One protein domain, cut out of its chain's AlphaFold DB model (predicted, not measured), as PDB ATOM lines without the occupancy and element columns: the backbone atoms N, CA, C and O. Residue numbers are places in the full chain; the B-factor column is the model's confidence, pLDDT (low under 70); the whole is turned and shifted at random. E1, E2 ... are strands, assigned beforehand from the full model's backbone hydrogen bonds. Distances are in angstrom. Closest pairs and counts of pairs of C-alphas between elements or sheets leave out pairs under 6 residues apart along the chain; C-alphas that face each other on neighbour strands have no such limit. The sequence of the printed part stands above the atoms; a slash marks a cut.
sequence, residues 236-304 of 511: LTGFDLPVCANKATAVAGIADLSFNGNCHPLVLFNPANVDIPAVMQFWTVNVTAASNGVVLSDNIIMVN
ATOM      1  N   LEU A 236      44.877 -13.192  19.747       90.62
ATOM      2  CA  LEU A 236      44.963 -11.911  19.053       90.62
ATOM      3  C   LEU A 236      45.323 -12.173  17.581       90.62
ATOM      4  O   LEU A 236      46.295 -12.872  17.287       90.62
ATOM      5  N   THR A 237      44.509 -11.651  16.668       93.19
ATOM      6  CA  THR A 237      44.638 -11.856  15.214       93.19
ATOM      7  C   THR A 237      44.807 -10.564  14.430       93.19
ATOM      8  O   THR A 237      45.416 -10.600  13.366       93.19
ATOM      9  N   GLY A 238      44.328  -9.441  14.963       92.50
ATOM     10  CA  GLY A 238      44.496  -8.118  14.371       92.50
ATOM     11  C   GLY A 238      44.700  -7.064  15.450       92.50
ATOM     12  O   GLY A 238      44.234  -7.224  16.580       92.50
ATOM     13  N   PHE A 239      45.440  -6.027  15.089       95.25
ATOM     14  CA  PHE A 239      45.741  -4.870  15.914       95.25
ATOM     15  C   PHE A 239      45.926  -3.698  14.961       95.25
ATOM     16  O   PHE A 239      46.911  -3.678  14.226       95.25
ATOM     17  N   ASP A 240      44.974  -2.774  14.990       93.50
ATOM     18  CA  ASP A 240      44.964  -1.596  14.136       93.50
ATOM     19  C   ASP A 240      44.899  -0.345  15.013       93.50
ATOM     20  O   ASP A 240      44.134  -0.263  15.982       93.50
ATOM     21  N   LEU A 241      45.722   0.646  14.689       92.56
ATOM     22  CA  LEU A 241      45.673   1.971  15.291       92.56
ATOM     23  C   LEU A 241      45.065   2.978  14.312       92.56
ATOM     24  O   LEU A 241      45.169   2.823  13.093       92.56
ATOM     25  N   PRO A 242      44.465   4.075  14.810       92.81
ATOM     26  CA  PRO A 242      44.190   5.206  13.945       92.81
ATOM     27  C   PRO A 242      45.512   5.735  13.380       92.81
ATOM     28  O   PRO A 242      46.538   5.757  14.061       92.81
ATOM     29  N   VAL A 243      45.464   6.247  12.150       92.44
ATOM     30  CA  VAL A 243      46.647   6.772  11.446       92.44
ATOM     31  C   VAL A 243      47.382   7.846  12.268       92.44
ATOM     32  O   VAL A 243      48.601   7.995  12.156       92.44
ATOM     33  N   CYS A 244      46.664   8.600  13.107       93.00
ATOM     34  CA  CYS A 244      47.248   9.641  13.949       93.00
ATOM     35  C   CYS A 244      46.451   9.931  15.243       93.00
ATOM     36  O   CYS A 244      45.298   9.515  15.374       93.00
ATOM     37  N   ALA A 245      47.054  10.683  16.179       92.50
ATOM     38  CA  ALA A 245      46.419  11.225  17.394       92.50
ATOM     39  C   ALA A 245      47.038  12.573  17.833       92.50
ATOM     40  O   ALA A 245      48.208  12.837  17.566       92.50
ATOM     41  N   ASN A 246      46.267  13.421  18.529       81.88
ATOM     42  CA  ASN A 246      46.603  14.843  18.760       81.88
ATOM     43  C   ASN A 246      47.201  15.189  20.134       81.88
ATOM     44  O   ASN A 246      47.608  16.327  20.356       81.88
ATOM     45  N   LYS A 247      47.191  14.254  21.090       82.12
ATOM     46  CA  LYS A 247      47.615  14.471  22.487       82.12
ATOM     47  C   LYS A 247      48.123  13.175  23.101       82.12
ATOM     48  O   LYS A 247      47.899  12.107  22.530       82.12
ATOM     49  N   ALA A 248      48.722  13.267  24.287       87.69
ATOM     50  CA  ALA A 248      48.997  12.118  25.140       87.69
ATOM     51  C   ALA A 248      47.761  11.205  25.225       87.69
ATOM     52  O   ALA A 248      46.723  11.598  25.761       87.69
ATOM     53  N   THR A 249      47.857  10.012  24.642       90.50
ATOM     54  CA  THR A 249      46.725   9.097  24.481       90.50
ATOM     55  C   THR A 249      47.104   7.718  24.994       90.50
ATOM     56  O   THR A 249      48.168   7.185  24.667       90.50
ATOM     57  N   ALA A 250      46.221   7.130  25.799       94.00
ATOM     58  CA  ALA A 250      46.336   5.734  26.190       94.00
ATOM     59  C   ALA A 250      46.023   4.853  24.977       94.00
ATOM     60  O   ALA A 250      44.921   4.923  24.433       94.00
ATOM     61  N   VAL A 251      46.972   4.007  24.571       92.88
ATOM     62  CA  VAL A 251      46.843   3.155  23.373       92.88
ATOM     63  C   VAL A 251      45.597   2.275  23.455       92.88
ATOM     64  O   VAL A 251      44.854   2.158  22.486       92.88
ATOM     65  N   ALA A 252      45.317   1.724  24.637       91.25
ATOM     66  CA  ALA A 252      44.147   0.883  24.876       91.25
ATOM     67  C   ALA A 252      42.803   1.583  24.588       91.25
ATOM     68  O   ALA A 252      41.812   0.904  24.352       91.25
ATOM     69  N   GLY A 253      42.755   2.920  24.624       91.62
ATOM     70  CA  GLY A 253      41.541   3.692  24.352       91.62
ATOM     71  C   GLY A 253      41.289   3.979  22.871       91.62
ATOM     72  O   GLY A 253      40.219   4.481  22.540       91.62
ATOM     73  N   ILE A 254      42.260   3.704  21.997       91.62
ATOM     74  CA  ILE A 254      42.183   4.002  20.557       91.62
ATOM     75  C   ILE A 254      42.503   2.808  19.654       91.62
ATOM     76  O   ILE A 254      42.272   2.894  18.455       91.62
ATOM     77  N   ALA A 255      43.057   1.727  20.201       93.88
ATOM     78  CA  ALA A 255      43.361   0.522  19.447       93.88
ATOM     79  C   ALA A 255      42.094  -0.261  19.105       93.88
ATOM     80  O   ALA A 255      41.263  -0.509  19.980       93.88
ATOM     81  N   ASP A 256      42.004  -0.712  17.858       93.19
ATOM     82  CA  ASP A 256      41.055  -1.736  17.448       93.19
ATOM     83  C   ASP A 256      41.747  -3.106  17.506       93.19
ATOM     84  O   ASP A 256      42.875  -3.288  17.035       93.19
ATOM     85  N   LEU A 257      41.102  -4.069  18.162       93.81
ATOM     86  CA  LEU A 257      41.660  -5.389  18.440       93.81
ATOM     87  C   LEU A 257      40.735  -6.460  17.878       93.81
ATOM     88  O   LEU A 257      39.563  -6.538  18.237       93.81
ATOM     89  N   SER A 258      41.294  -7.355  17.069       92.88
ATOM     90  CA  SER A 258      40.558  -8.488  16.506       92.88
ATOM     91  C   SER A 258      41.030  -9.807  17.111       92.88
ATOM     92  O   SER A 258      42.224 -10.122  17.082       92.88
ATOM     93  N   PHE A 259      40.093 -10.625  17.593       91.19
ATOM     94  CA  PHE A 259      40.356 -11.931  18.206       91.19
ATOM     95  C   PHE A 259      39.599 -13.059  17.495       91.19
ATOM     96  O   PHE A 259      38.504 -12.856  16.977       91.19
ATOM     97  N   ASN A 260      40.144 -14.279  17.513       87.38
ATOM     98  CA  ASN A 260      39.470 -15.473  16.987       87.38
ATOM     99  C   ASN A 260      38.732 -16.274  18.084       87.38
ATOM    100  O   ASN A 260      39.012 -17.449  18.313       87.38
ATOM    101  N   GLY A 261      37.792 -15.644  18.787       82.69
ATOM    102  CA  GLY A 261      36.973 -16.303  19.811       82.69
ATOM    103  C   GLY A 261      36.381 -15.319  20.814       82.69
ATOM    104  O   GLY A 261      36.709 -14.141  20.780       82.69
ATOM    105  N   ASN A 262      35.543 -15.815  21.725       79.06
ATOM    106  CA  ASN A 262      34.754 -14.970  22.633       79.06
ATOM    107  C   ASN A 262      35.477 -14.615  23.945       79.06
ATOM    108  O   ASN A 262      35.045 -13.727  24.672       79.06
ATOM    109  N   CYS A 263      36.564 -15.314  24.279       84.25
ATOM    110  CA  CYS A 263      37.275 -15.129  25.540       84.25
ATOM    111  C   CYS A 263      38.511 -14.248  25.335       84.25
ATOM    112  O   CYS A 263      39.590 -14.754  25.016       84.25
ATOM    113  N   HIS A 264      38.362 -12.928  25.471       86.38
ATOM    114  CA  HIS A 264      39.450 -11.994  25.177       86.38
ATOM    115  C   HIS A 264      40.475 -11.933  26.330       86.38
ATOM    116  O   HIS A 264      40.118 -11.573  27.459       86.38
ATOM    117  N   PRO A 265      41.752 -12.276  26.079       83.50
ATOM    118  CA  PRO A 265      42.818 -12.144  27.068       83.50
ATOM    119  C   PRO A 265      43.164 -10.675  27.345       83.50
ATOM    120  O   PRO A 265      42.821  -9.773  26.582       83.50
ATOM    121  N   LEU A 266      43.924 -10.437  28.418       87.44
ATOM    122  CA  LEU A 266      44.571  -9.144  28.630       87.44
ATOM    123  C   LEU A 266      45.569  -8.871  27.489       87.44
ATOM    124  O   LEU A 266      46.385  -9.734  27.144       87.44
ATOM    125  N   VAL A 267      45.512  -7.668  26.918       89.19
ATOM    126  CA  VAL A 267      46.479  -7.184  25.925       89.19
ATOM    127  C   VAL A 267      47.412  -6.187  26.593       89.19
ATOM    128  O   VAL A 267      46.972  -5.222  27.215       89.19
ATOM    129  N   LEU A 268      48.713  -6.433  26.472       91.56
ATOM    130  CA  LEU A 268      49.749  -5.525  26.942       91.56
ATOM    131  C   LEU A 268      50.210  -4.652  25.778       91.56
ATOM    132  O   LEU A 268      50.628  -5.169  24.743       91.56
ATOM    133  N   PHE A 269      50.156  -3.336  25.965       94.38
ATOM    134  CA  PHE A 269      50.616  -2.360  24.982       94.38
ATOM    135  C   PHE A 269      51.982  -1.803  25.374       94.38
ATOM    136  O   PHE A 269      52.207  -1.463  26.538       94.38
ATOM    137  N   ASN A 270      52.883  -1.680  24.403       94.94
ATOM    138  CA  ASN A 270      54.172  -1.025  24.590       94.94
ATOM    139  C   ASN A 270      54.467  -0.058  23.425       94.94
ATOM    140  O   ASN A 270      54.626  -0.529  22.300       94.94
ATOM    141  N   PRO A 271      54.556   1.262  23.678       95.75
ATOM    142  CA  PRO A 271      54.269   1.905  24.963       95.75
ATOM    143  C   PRO A 271      52.765   1.855  25.298       95.75
ATOM    144  O   PRO A 271      51.924   1.772  24.410       95.75
ATOM    145  N   ALA A 272      52.410   1.915  26.586       93.06
ATOM    146  CA  ALA A 272      51.002   1.955  27.013       93.06
ATOM    147  C   ALA A 272      50.338   3.320  26.749       93.06
ATOM    148  O   ALA A 272      49.128   3.406  26.541       93.06
ATOM    149  N   ASN A 273      51.147   4.381  26.748       94.12
ATOM    150  CA  ASN A 273      50.747   5.738  26.411       94.12
ATOM    151  C   ASN A 273      51.683   6.268  25.333       94.12
ATOM    152  O   ASN A 273      52.901   6.114  25.435       94.12
ATOM    153  N   VAL A 274      51.109   6.912  24.329       92.31
ATOM    154  CA  VAL A 274      51.849   7.618  23.284       92.31
ATOM    155  C   VAL A 274      51.680   9.113  23.496       92.31
ATOM    156  O   VAL A 274      50.584   9.578  23.792       92.31
ATOM    157  N   ASP A 275      52.768   9.864  23.373       92.31
ATOM    158  CA  ASP A 275      52.780  11.322  23.487       92.31
ATOM    159  C   ASP A 275      53.799  11.895  22.503       92.31
ATOM    160  O   ASP A 275      54.677  11.171  22.044       92.31
ATOM    161  N   ILE A 276      53.693  13.175  22.164       90.50
ATOM    162  CA  ILE A 276      54.624  13.854  21.266       90.50
ATOM    163  C   ILE A 276      55.569  14.767  22.053       90.50
ATOM    164  O   ILE A 276      55.117  15.597  22.842       90.50
ATOM    165  N   PRO A 277      56.895  14.701  21.825       89.50
ATOM    166  CA  PRO A 277      57.806  15.686  22.390       89.50
ATOM    167  C   PRO A 277      57.396  17.108  21.987       89.50
ATOM    168  O   PRO A 277      57.186  17.378  20.804       89.50
ATOM    169  N   ALA A 278      57.372  18.045  22.940       85.06
ATOM    170  CA  ALA A 278      56.924  19.429  22.714       85.06
ATOM    171  C   ALA A 278      57.655  20.152  21.560       85.06
ATOM    172  O   ALA A 278      57.132  21.082  20.950       85.06
ATOM    173  N   VAL A 279      58.873  19.712  21.229       84.62
ATOM    174  CA  VAL A 279      59.688  20.262  20.139       84.62
ATOM    175  C   VAL A 279      59.395  19.650  18.768       84.62
ATOM    176  O   VAL A 279      59.927  20.148  17.780       84.62
ATOM    177  N   MET A 280      58.574  18.609  18.655       85.44
ATOM    178  CA  MET A 280      58.227  17.975  17.379       85.44
ATOM    179  C   MET A 280      56.843  18.422  16.897       85.44
ATOM    180  O   MET A 280      55.998  18.824  17.688       85.44
ATOM    181  N   GLN A 281      56.644  18.415  15.576       84.56
ATOM    182  CA  GLN A 281      55.340  18.703  14.951       84.56
ATOM    183  C   GLN A 281      54.529  17.426  14.762       84.56
ATOM    184  O   GLN A 281      53.326  17.410  14.994       84.56
ATOM    185  N   PHE A 282      55.211  16.357  14.353       88.75
ATOM    186  CA  PHE A 282      54.680  15.010  14.340       88.75
ATOM    187  C   PHE A 282      55.775  14.018  14.740       88.75
ATOM    188  O   PHE A 282      56.964  14.301  14.567       88.75
ATOM    189  N   TRP A 283      55.380  12.871  15.282       91.06
ATOM    190  CA  TRP A 283      56.284  11.788  15.656       91.06
ATOM    191  C   TRP A 283      55.599  10.444  15.418       91.06
ATOM    192  O   TRP A 283      54.509  10.208  15.929       91.06
ATOM    193  N   THR A 284      56.221   9.573  14.625       93.56
ATOM    194  CA  THR A 284      55.729   8.207  14.429       93.56
ATOM    195  C   THR A 284      56.196   7.331  15.581       93.56
ATOM    196  O   THR A 284      57.399   7.180  15.798       93.56
ATOM    197  N   VAL A 285      55.244   6.740  16.294       93.81
ATOM    198  CA  VAL A 285      55.503   5.820  17.397       93.81
ATOM    199  C   VAL A 285      55.132   4.416  16.954       93.81
ATOM    200  O   VAL A 285      54.003   4.178  16.530       93.81
ATOM    201  N   ASN A 286      56.086   3.490  17.056       96.06
ATOM    202  CA  ASN A 286      55.794   2.072  16.921       96.06
ATOM    203  C   ASN A 286      55.197   1.566  18.231       96.06
ATOM    204  O   ASN A 286      55.770   1.775  19.303       96.06
ATOM    205  N   VAL A 287      54.045   0.918  18.131       95.75
ATOM    206  CA  VAL A 287      53.326   0.357  19.263       95.75
ATOM    207  C   VAL A 287      53.196  -1.135  19.034       95.75
ATOM    208  O   VAL A 287      52.837  -1.577  17.946       95.75
ATOM    209  N   THR A 288      53.463  -1.920  20.069       95.56
ATOM    210  CA  THR A 288      53.238  -3.363  20.044       95.56
ATOM    211  C   THR A 288      52.082  -3.737  20.957       95.56
ATOM    212  O   THR A 288      52.062  -3.305  22.112       95.56
ATOM    213  N   ALA A 289      51.173  -4.577  20.470       94.38
ATOM    214  CA  ALA A 289      50.143  -5.247  21.251       94.38
ATOM    215  C   ALA A 289      50.541  -6.715  21.443       94.38
ATOM    216  O   ALA A 289      50.712  -7.456  20.474       94.38
ATOM    217  N   ALA A 290      50.708  -7.137  22.696       90.94
ATOM    218  CA  ALA A 290      51.107  -8.491  23.047       90.94
ATOM    219  C   ALA A 290      50.008  -9.208  23.835       90.94
ATOM    220  O   ALA A 290      49.515  -8.694  24.840       90.94
ATOM    221  N   SER A 291      49.644 -10.416  23.403       89.62
ATOM    222  CA  SER A 291      48.725 -11.281  24.138       89.62
ATOM    223  C   SER A 291      48.914 -12.755  23.783       89.62
ATOM    224  O   SER A 291      49.046 -13.105  22.612       89.62
ATOM    225  N   ASN A 292      48.944 -13.632  24.795       84.12
ATOM    226  CA  ASN A 292      49.122 -15.084  24.634       84.12
ATOM    227  C   ASN A 292      50.297 -15.477  23.715       84.12
ATOM    228  O   ASN A 292      50.179 -16.355  22.862       84.12
ATOM    229  N   GLY A 293      51.434 -14.788  23.858       83.88
ATOM    230  CA  GLY A 293      52.636 -15.022  23.049       83.88
ATOM    231  C   GLY A 293      52.557 -14.507  21.606       83.88
ATOM    232  O   GLY A 293      53.549 -14.590  20.886       83.88
ATOM    233  N   VAL A 294      51.421 -13.951  21.176       88.44
ATOM    234  CA  VAL A 294      51.317 -13.189  19.927       88.44
ATOM    235  C   VAL A 294      51.745 -11.758  20.200       88.44
ATOM    236  O   VAL A 294      51.287 -11.154  21.166       88.44
ATOM    237  N   VAL A 295      52.598 -11.219  19.335       93.38
ATOM    238  CA  VAL A 295      52.972  -9.804  19.330       93.38
ATOM    239  C   VAL A 295      52.645  -9.255  17.952       93.38
ATOM    240  O   VAL A 295      53.186  -9.731  16.955       93.38
ATOM    241  N   LEU A 296      51.741  -8.286  17.906       95.00
ATOM    242  CA  LEU A 296      51.440  -7.501  16.716       95.00
ATOM    243  C   LEU A 296      52.007  -6.097  16.905       95.00
ATOM    244  O   LEU A 296      52.158  -5.634  18.035       95.00
ATOM    245  N   SER A 297      52.342  -5.430  15.808       95.38
ATOM    246  CA  SER A 297      52.885  -4.077  15.838       95.38
ATOM    247  C   SER A 297      52.226  -3.220  14.779       95.38
ATOM    248  O   SER A 297      52.095  -3.669  13.642       95.38
ATOM    249  N   ASP A 298      51.921  -1.984  15.139       96.31
ATOM    250  CA  ASP A 298      51.418  -0.964  14.232       96.31
ATOM    251  C   ASP A 298      52.051   0.390  14.587       96.31
ATOM    252  O   ASP A 298      52.713   0.536  15.622       96.31
ATOM    253  N   ASN A 299      51.916   1.375  13.708       94.62
ATOM    254  CA  ASN A 299      52.474   2.704  13.890       94.62
ATOM    255  C   ASN A 299      51.364   3.747  13.982       94.62
ATOM    256  O   ASN A 299      50.462   3.779  13.155       94.62
ATOM    257  N   ILE A 300      51.507   4.678  14.922       94.56
ATOM    258  CA  ILE A 300      50.643   5.855  15.031       94.56
ATOM    259  C   ILE A 300      51.460   7.130  14.866       94.56
ATOM    260  O   ILE A 300      52.580   7.237  15.374       94.56
ATOM    261  N   ILE A 301      50.914   8.113  14.152       93.69
ATOM    262  CA  ILE A 301      51.530   9.435  14.023       93.69
ATOM    263  C   ILE A 301      50.950  10.364  15.092       93.69
ATOM    264  O   ILE A 301      49.809  10.808  15.004       93.69
ATOM    265  N   MET A 302      51.746  10.703  16.097       93.56
ATOM    266  CA  MET A 302      51.377  11.732  17.065       93.56
ATOM    267  C   MET A 302      51.538  13.108  16.423       93.56
ATOM    268  O   MET A 302      52.535  13.337  15.740       93.56
ATOM    269  N   VAL A 303      50.588  14.017  16.633       92.12
ATOM    270  CA  VAL A 303      50.568  15.374  16.071       92.12
ATOM    271  C   VAL A 303      50.492  16.390  17.205       92.12
ATOM    272  O   VAL A 303      49.680  16.250  18.112       92.12
ATOM    273  N   ASN A 304      51.342  17.414  17.159       90.50
ATOM    274  CA  ASN A 304      51.350  18.500  18.133       90.50
ATOM    275  C   ASN A 304      50.577  19.697  17.566       90.50
ATOM    276  O   ASN A 304      51.145  20.528  16.852       90.50
TER     277      ASN A 304
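What this domain is: This is residues 236 to 304 of the 511 residues of an uncharacterized protein of Sphingobacteriales bacterium (UniProt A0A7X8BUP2). A long hairpin of two strands, E4 and E5, runs along most of a narrow rod, with the short strand E3 beside E4 on one edge. A second, smaller hairpin, E1 and E2, lies on the E5 side of this sheet, with E1 the nearer of the two to E5, and the long loop of residues 241 to 255 joins its strands. The printed part has 69 residues, with five named strands in the order E1, E2, E3, E4, E5 and no named helix; the class is all strand, though under half of the residues are in named elements. The larger sheet has the order E3, E4, E5 and the smaller one E1, E2, both antiparallel. The whole is compact, with a radius of gyration of the C-alphas of 12.6 A and spans of 42 by 17 by 15 A.

How they stand to each other: The largest sheet is a meander, each strand the antiparallel neighbour of the one before: E3, residues 268 to 270, E4, residues 282 to 291, and E5, residues 294 to 303. E3 and E5 are its edge strands. E4 and E5 form a hairpin at 159 degrees between directions; N 289 and O 296 are 2.8 A apart, within hydrogen-bond range. E3 and E4 form a hairpin at 152 degrees, with N 290 and O 268 at 2.8 A. E1, residues 236 to 240, and E2, residues 256 to 259, form a hairpin at 164 degrees, with N 237 and O 258 at 2.8 A. Between E1 and E5 the closest C-alphas are those of Phe 239 and Leu 296, 6.3 A. E2 is apart from E3, E4 and E5, and E1 is apart from E3. Residues 244 to 245 pair in parallel with residues 301 to 302 of E5, and residues 249 to 250 pair antiparallel with residues 273 to 274.

Where its parts are: E4 measures 28.7 A from first to last C-alpha, beginning at C-alpha 282 at (54.680, 15.010, 14.340). E5 measures 28.8 A and ends at C-alpha 303 at (50.568, 15.374, 16.071). E3 measures 6.7 A, E1 11.4 A and E2 10.2 A. E1 begins at C-alpha 236 at (44.963, -11.911, 19.053).

The domain as a whole: The two C-alphas farthest apart are those of Asn 262 and Val 279, 43.2 A. The links E1 to E2 and E3 to E4 are long, E2 to E3 is short, and E4 to E5 is tight. The printed part has no cut. The mean pLDDT of the printed part is 90.9, and no printed residue is under 70.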